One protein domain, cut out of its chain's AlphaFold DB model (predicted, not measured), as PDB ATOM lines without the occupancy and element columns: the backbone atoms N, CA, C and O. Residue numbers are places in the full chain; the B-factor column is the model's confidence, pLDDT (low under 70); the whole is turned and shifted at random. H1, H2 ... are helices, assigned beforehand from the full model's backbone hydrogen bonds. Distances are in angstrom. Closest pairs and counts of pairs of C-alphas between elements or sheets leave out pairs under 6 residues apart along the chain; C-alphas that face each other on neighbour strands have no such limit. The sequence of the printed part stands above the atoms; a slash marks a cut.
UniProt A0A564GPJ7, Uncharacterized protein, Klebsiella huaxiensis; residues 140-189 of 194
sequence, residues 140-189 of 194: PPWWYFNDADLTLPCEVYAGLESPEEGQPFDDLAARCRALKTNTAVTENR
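What this domain is: This is residues 140 to 189 of the 194 residues of an uncharacterized protein of Klebsiella huaxiensis (UniProt A0A564GPJ7). One long helix, H3, begins in a small body of loops and two short helices, H1 and H2, and its residues 181 to 189 stick out. H2 packs on the beginning of H3. The printed part has 50 residues, with three named helices, H1, H2, H3, and no named strand: all helix. It is only just compact, close to loose, with a radius of gyration of the C-alphas of 11.4 A, and spans 35 by 23 by 15 A.

Where its parts are: H1, residues 141 to 144, begins at C-alpha 141 (-12.040, 44.279, 14.408) and measures 6.2 A. H2, residues 154 to 157, measures 5.7 A. H3, residues 172 to 189, measures 26.0 A and ends at C-alpha 189 (-4.267, 56.923, 46.009).

How they stand to each other: H3 touches H2 with residues 172 to 177 alone; the closest C-alphas, of Tyr 157 and Ala 173, are 4.7 A apart. H1 is apart from both. Every O i to N i+4 pair in H3 is within hydrogen-bond range; H1 and H2 are too short for one.

The domain as a whole: The farthest C-alphas, of Pro 140 and Arg 189, are 37.0 A apart. The printed part has no cut. The link H2 to H3 is long; its residues 164 to 169 have pLDDT under 70.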
ATOM      1  N   PRO A 140      -9.945  45.676  10.363       90.44
ATOM      2  CA  PRO A 140      -9.558  44.824  11.477       90.44
ATOM      3  C   PRO A 140     -10.414  45.071  12.734       90.44
ATOM      4  O   PRO A 140     -10.431  46.192  13.236       90.44
ATOM      5  N   PRO A 141     -11.082  44.055  13.318       91.81
ATOM      6  CA  PRO A 141     -12.040  44.279  14.408       91.81
ATOM      7  C   PRO A 141     -11.471  45.006  15.636       91.81
ATOM      8  O   PRO A 141     -12.185  45.745  16.312       91.81
ATOM      9  N   TRP A 142     -10.176  44.830  15.916       92.06
ATOM     10  CA  TRP A 142      -9.511  45.479  17.048       92.06
ATOM     11  C   TRP A 142      -9.298  46.988  16.857       92.06
ATOM     12  O   TRP A 142      -8.998  47.672  17.832       92.06
ATOM     13  N   TRP A 143      -9.467  47.524  15.645       90.31
ATOM     14  CA  TRP A 143      -9.393  48.966  15.385       90.31
ATOM     15  C   TRP A 143     -10.466  49.758  16.131       90.31
ATOM     16  O   TRP A 143     -10.268  50.930  16.437       90.31
ATOM     17  N   TYR A 144     -11.566  49.103  16.496       88.69
ATOM     18  CA  TYR A 144     -12.662  49.722  17.235       88.69
ATOM     19  C   TYR A 144     -12.553  49.552  18.754       88.69
ATOM     20  O   TYR A 144     -13.464  49.957  19.477       88.69
ATOM     21  N   PHE A 145     -11.466  48.959  19.262       91.25
ATOM     22  CA  PHE A 145     -11.293  48.774  20.701       91.25
ATOM     23  C   PHE A 145     -11.036  50.111  21.399       91.25
ATOM     24  O   PHE A 145     -10.062  50.827  21.136       91.25
ATOM     25  N   ASN A 146     -11.899  50.415  22.361       89.75
ATOM     26  CA  ASN A 146     -11.675  51.473  23.331       89.75
ATOM     27  C   ASN A 146     -11.010  50.909  24.602       89.75
ATOM     28  O   ASN A 146     -10.775  49.709  24.738       89.75
ATOM     29  N   ASP A 147     -10.702  51.786  25.558       90.06
ATOM     30  CA  ASP A 147     -10.014  51.400  26.796       90.06
ATOM     31  C   ASP A 147     -10.777  50.335  27.607       90.06
ATOM     32  O   ASP A 147     -10.151  49.512  28.276       90.06
ATOM     33  N   ALA A 148     -12.113  50.327  27.546       90.62
ATOM     34  CA  ALA A 148     -12.950  49.363  28.256       90.62
ATOM     35  C   ALA A 148     -12.931  47.966  27.617       90.62
ATOM     36  O   ALA A 148     -13.236  46.994  28.306       90.62
ATOM     37  N   ASP A 149     -12.529  47.846  26.348       93.06
ATOM     38  CA  ASP A 149     -12.416  46.563  25.644       93.06
ATOM     39  C   ASP A 149     -11.089  45.842  25.958       93.06
ATOM     40  O   ASP A 149     -10.972  44.622  25.799       93.06
ATOM     41  N   LEU A 150     -10.088  46.566  26.481       94.06
ATOM     42  CA  LEU A 150      -8.741  46.063  26.802       94.06
ATOM     43  C   LEU A 150      -8.683  45.278  28.127       94.06
ATOM     44  O   LEU A 150      -7.831  45.494  28.994       94.06
ATOM     45  N   THR A 151      -9.607  44.332  28.278       95.31
ATOM     46  CA  THR A 151      -9.815  43.538  29.497       95.31
ATOM     47  C   THR A 151      -8.910  42.310  29.597       95.31
ATOM     48  O   THR A 151      -8.664  41.807  30.696       95.31
ATOM     49  N   LEU A 152      -8.375  41.830  28.472       97.06
ATOM     50  CA  LEU A 152      -7.542  40.628  28.421       97.06
ATOM     51  C   LEU A 152      -6.119  40.901  28.963       97.06
ATOM     52  O   LEU A 152      -5.736  42.056  29.199       97.06
ATOM     53  N   PRO A 153      -5.298  39.862  29.215       97.81
ATOM     54  CA  PRO A 153      -3.871  40.040  29.496       97.81
ATOM     55  C   PRO A 153      -3.209  40.875  28.397       97.81
ATOM     56  O   PRO A 153      -3.438  40.629  27.217       97.81
ATOM     57  N   CYS A 154      -2.401  41.876  28.750       97.31
ATOM     58  CA  CYS A 154      -1.975  42.854  27.747       97.31
ATOM     59  C   CYS A 154      -1.117  42.234  26.639       97.31
ATOM     60  O   CYS A 154      -1.119  42.719  25.515       97.31
ATOM     61  N   GLU A 155      -0.430  41.136  26.938       97.50
ATOM     62  CA  GLU A 155       0.446  40.428  26.011       97.50
ATOM     63  C   GLU A 155      -0.325  39.814  24.836       97.50
ATOM     64  O   GLU A 155       0.260  39.631  23.770       97.50
ATOM     65  N   VAL A 156      -1.633  39.535  24.976       98.00
ATOM     66  CA  VAL A 156      -2.412  39.026  23.835       98.00
ATOM     67  C   VAL A 156      -2.587  40.077  22.735       98.00
ATOM     68  O   VAL A 156      -2.741  39.712  21.572       98.00
ATOM     69  N   TYR A 157      -2.477  41.367  23.061       97.25
ATOM     70  CA  TYR A 157      -2.619  42.468  22.104       97.25
ATOM     71  C   TYR A 157      -1.304  42.858  21.406       97.25
ATOM     72  O   TYR A 157      -1.278  43.814  20.638       97.25
ATOM     73  N   ALA A 158      -0.196  42.157  21.677       96.06
ATOM     74  CA  ALA A 158       1.126  42.564  21.208       96.06
ATOM     75  C   ALA A 158       1.238  42.571  19.673       96.06
ATOM     76  O   ALA A 158       0.978  41.564  19.005       96.06
ATOM     77  N   GLY A 159       1.685  43.698  19.120       93.44
ATOM     78  CA  GLY A 159       1.825  43.944  17.688       93.44
ATOM     79  C   GLY A 159       0.498  44.115  16.947       93.44
ATOM     80  O   GLY A 159       0.480  43.965  15.725       93.44
ATOM     81  N   LEU A 160      -0.596  44.362  17.671       93.75
ATOM     82  CA  LEU A 160      -1.830  44.882  17.094       93.75
ATOM     83  C   LEU A 160      -1.796  46.403  17.160       93.75
ATOM     84  O   LEU A 160      -1.431  46.977  18.184       93.75
ATOM     85  N   GLU A 161      -2.179  47.035  16.065       89.38
ATOM     86  CA  GLU A 161      -2.172  48.486  15.930       89.38
ATOM     87  C   GLU A 161      -3.452  49.091  16.516       89.38
ATOM     88  O   GLU A 161      -4.548  48.581  16.279       89.38
ATOM     89  N   SER A 162      -3.305  50.183  17.265       76.50
ATOM     90  CA  SER A 162      -4.397  51.041  17.721       76.50
ATOM     91  C   SER A 162      -4.490  52.240  16.774       76.50
ATOM     92  O   SER A 162      -3.647  53.133  16.878       76.50
ATOM     93  N   PRO A 163      -5.464  52.295  15.848       72.38
ATOM     94  CA  PRO A 163      -5.728  53.525  15.119       72.38
ATOM     95  C   PRO A 163      -6.289  54.547  16.102       72.38
ATOM     96  O   PRO A 163      -7.376  54.380  16.647       72.38
ATOM     97  N   GLU A 164      -5.541  55.610  16.346       68.25
ATOM     98  CA  GLU A 164      -6.069  56.802  16.993       68.25
ATOM     99  C   GLU A 164      -5.943  57.951  15.995       68.25
ATOM    100  O   GLU A 164      -4.889  58.164  15.392       68.25
ATOM    101  N   GLU A 165      -7.056  58.639  15.732       62.12
ATOM    102  CA  GLU A 165      -7.123  59.666  14.695       62.12
ATOM    103  C   GLU A 165      -6.077  60.763  14.960       62.12
ATOM    104  O   GLU A 165      -6.059  61.401  16.013       62.12
ATOM    105  N   GLY A 166      -5.174  60.972  13.998       58.34
ATOM    106  CA  GLY A 166      -4.099  61.961  14.112       58.34
ATOM    107  C   GLY A 166      -2.903  61.542  14.979       58.34
ATOM    108  O   GLY A 166      -2.006  62.364  15.173       58.34
ATOM    109  N   GLN A 167      -2.851  60.299  15.467       64.31
ATOM    110  CA  GLN A 167      -1.681  59.719  16.133       64.31
ATOM    111  C   GLN A 167      -1.038  58.622  15.264       64.31
ATOM    112  O   GLN A 167      -1.705  58.012  14.426       64.31
ATOM    113  N   PRO A 168       0.273  58.360  15.424       65.38
ATOM    114  CA  PRO A 168       0.890  57.155  14.884       65.38
ATOM    115  C   PRO A 168       0.184  55.899  15.410       65.38
ATOM    116  O   PRO A 168      -0.291  55.884  16.542       65.38
ATOM    117  N   PHE A 169       0.150  54.837  14.602       67.06
ATOM    118  CA  PHE A 169      -0.333  53.536  15.060       67.06
ATOM    119  C   PHE A 169       0.534  53.040  16.221       67.06
ATOM    120  O   PHE A 169       1.673  52.610  16.019       67.06
ATOM    121  N   ASP A 170      -0.015  53.099  17.429       81.06
ATOM    122  CA  ASP A 170       0.645  52.613  18.633       81.06
ATOM    123  C   ASP A 170       0.269  51.155  18.918       81.06
ATOM    124  O   ASP A 170      -0.804  50.662  18.560       81.06
ATOM    125  N   ASP A 171       1.177  50.445  19.588       90.25
ATOM    126  CA  ASP A 171       0.979  49.057  19.999       90.25
ATOM    127  C   ASP A 171      -0.131  48.952  21.059       90.25
ATOM    128  O   ASP A 171      -0.042  49.508  22.161       90.25
ATOM    129  N   LEU A 172      -1.166  48.173  20.759       93.00
ATOM    130  CA  LEU A 172      -2.338  48.019  21.617       93.00
ATOM    131  C   LEU A 172      -1.986  47.379  22.974       93.00
ATOM    132  O   LEU A 172      -2.591  47.703  24.002       93.00
ATOM    133  N   ALA A 173      -0.950  46.531  23.028       95.00
ATOM    134  CA  ALA A 173      -0.445  46.000  24.293       95.00
ATOM    135  C   ALA A 173       0.228  47.073  25.164       95.00
ATOM    136  O   ALA A 173       0.156  46.993  26.395       95.00
ATOM    137  N   ALA A 174       0.887  48.075  24.577       92.94
ATOM    138  CA  ALA A 174       1.427  49.225  25.301       92.94
ATOM    139  C   ALA A 174       0.306  50.077  25.907       92.94
ATOM    140  O   ALA A 174       0.344  50.347  27.113       92.94
ATOM    141  N   ARG A 175      -0.732  50.391  25.121       91.25
ATOM    142  CA  ARG A 175      -1.934  51.092  25.603       91.25
ATOM    143  C   ARG A 175      -2.595  50.345  26.768       91.25
ATOM    144  O   ARG A 175      -2.795  50.925  27.834       91.25
ATOM    145  N   CYS A 176      -2.808  49.033  26.636       94.69
ATOM    146  CA  CYS A 176      -3.347  48.191  27.714       94.69
ATOM    147  C   CYS A 176      -2.523  48.282  29.014       94.69
ATOM    148  O   CYS A 176      -3.075  48.439  30.108       94.69
ATOM    149  N   ARG A 177      -1.188  48.208  28.923       95.19
ATOM    150  CA  ARG A 177      -0.302  48.280  30.102       95.19
ATOM    151  C   ARG A 177      -0.355  49.646  30.783       95.19
ATOM    152  O   ARG A 177      -0.364  49.708  32.018       95.19
ATOM    153  N   ALA A 178      -0.416  50.724  30.001       92.25
ATOM    154  CA  ALA A 178      -0.546  52.078  30.525       92.25
ATOM    155  C   ALA A 178      -1.842  52.239  31.340       92.25
ATOM    156  O   ALA A 178      -1.802  52.705  32.481       92.25
ATOM    157  N   LEU A 179      -2.970  51.745  30.817       90.94
ATOM    158  CA  LEU A 179      -4.269  51.783  31.503       90.94
ATOM    159  C   LEU A 179      -4.256  51.027  32.834       90.94
ATOM    160  O   LEU A 179      -4.710  51.548  33.858       90.94
ATOM    161  N   LYS A 180      -3.690  49.815  32.857       92.25
ATOM    162  CA  LYS A 180      -3.604  49.009  34.087       92.25
ATOM    163  C   LYS A 180      -2.715  49.664  35.142       92.25
ATOM    164  O   LYS A 180      -3.057  49.653  36.324       92.25
ATOM    165  N   THR A 181      -1.622  50.299  34.722       91.00
ATOM    166  CA  THR A 181      -0.734  51.043  35.628       91.00
ATOM    167  C   THR A 181      -1.452  52.250  36.238       91.00
ATOM    168  O   THR A 181      -1.448  52.420  37.456       91.00
ATOM    169  N   ASN A 182      -2.142  53.047  35.416       85.06
ATOM    170  CA  ASN A 182      -2.892  54.224  35.872       85.06
ATOM    171  C   ASN A 182      -4.043  53.857  36.821       85.06
ATOM    172  O   ASN A 182      -4.288  54.551  37.814       85.06
ATOM    173  N   THR A 183      -4.715  52.738  36.551       81.25
ATOM    174  CA  THR A 183      -5.775  52.201  37.414       81.25
ATOM    175  C   THR A 183      -5.213  51.818  38.782       81.25
ATOM    176  O   THR A 183      -5.710  52.298  39.803       81.25
ATOM    177  N   ALA A 184      -4.112  51.060  38.821       80.06
ATOM    178  CA  ALA A 184      -3.459  50.667  40.069       80.06
ATOM    179  C   ALA A 184      -2.991  51.880  40.896       80.06
ATOM    180  O   ALA A 184      -3.176  51.922  42.114       80.06
ATOM    181  N   VAL A 185      -2.428  52.906  40.246       79.69
ATOM    182  CA  VAL A 185      -2.025  54.158  40.911       79.69
ATOM    183  C   VAL A 185      -3.234  54.880  41.515       79.69
ATOM    184  O   VAL A 185      -3.178  55.332  42.662       79.69
ATOM    185  N   THR A 186      -4.343  54.959  40.778       79.94
ATOM    186  CA  THR A 186      -5.569  55.630  41.233       79.94
ATOM    187  C   THR A 186      -6.208  54.906  42.417       79.94
ATOM    188  O   THR A 186      -6.602  55.548  43.393       79.94
ATOM    189  N   GLU A 187      -6.275  53.576  42.377       79.62
ATOM    190  CA  GLU A 187      -6.779  52.765  43.489       79.62
ATOM    191  C   GLU A 187      -5.917  52.911  44.746       79.62
ATOM    192  O   GLU A 187      -6.448  53.083  45.845       79.62
ATOM    193  N   ASN A 188      -4.591  52.913  44.592       74.44
ATOM    194  CA  ASN A 188      -3.670  53.112  45.709       74.44
ATOM    195  C   ASN A 188      -3.806  54.515  46.322       74.44
ATOM    196  O   ASN A 188      -3.787  54.655  47.544       74.44
ATOM    197  N   ARG A 189      -4.017  55.558  45.509       73.62
ATOM    198  CA  ARG A 189      -4.267  56.923  46.009       73.62
ATOM    199  C   ARG A 189      -5.587  57.032  46.781       73.62
ATOM    200  O   ARG A 189      -5.634  57.740  47.785       73.62
TER     201      ARG A 189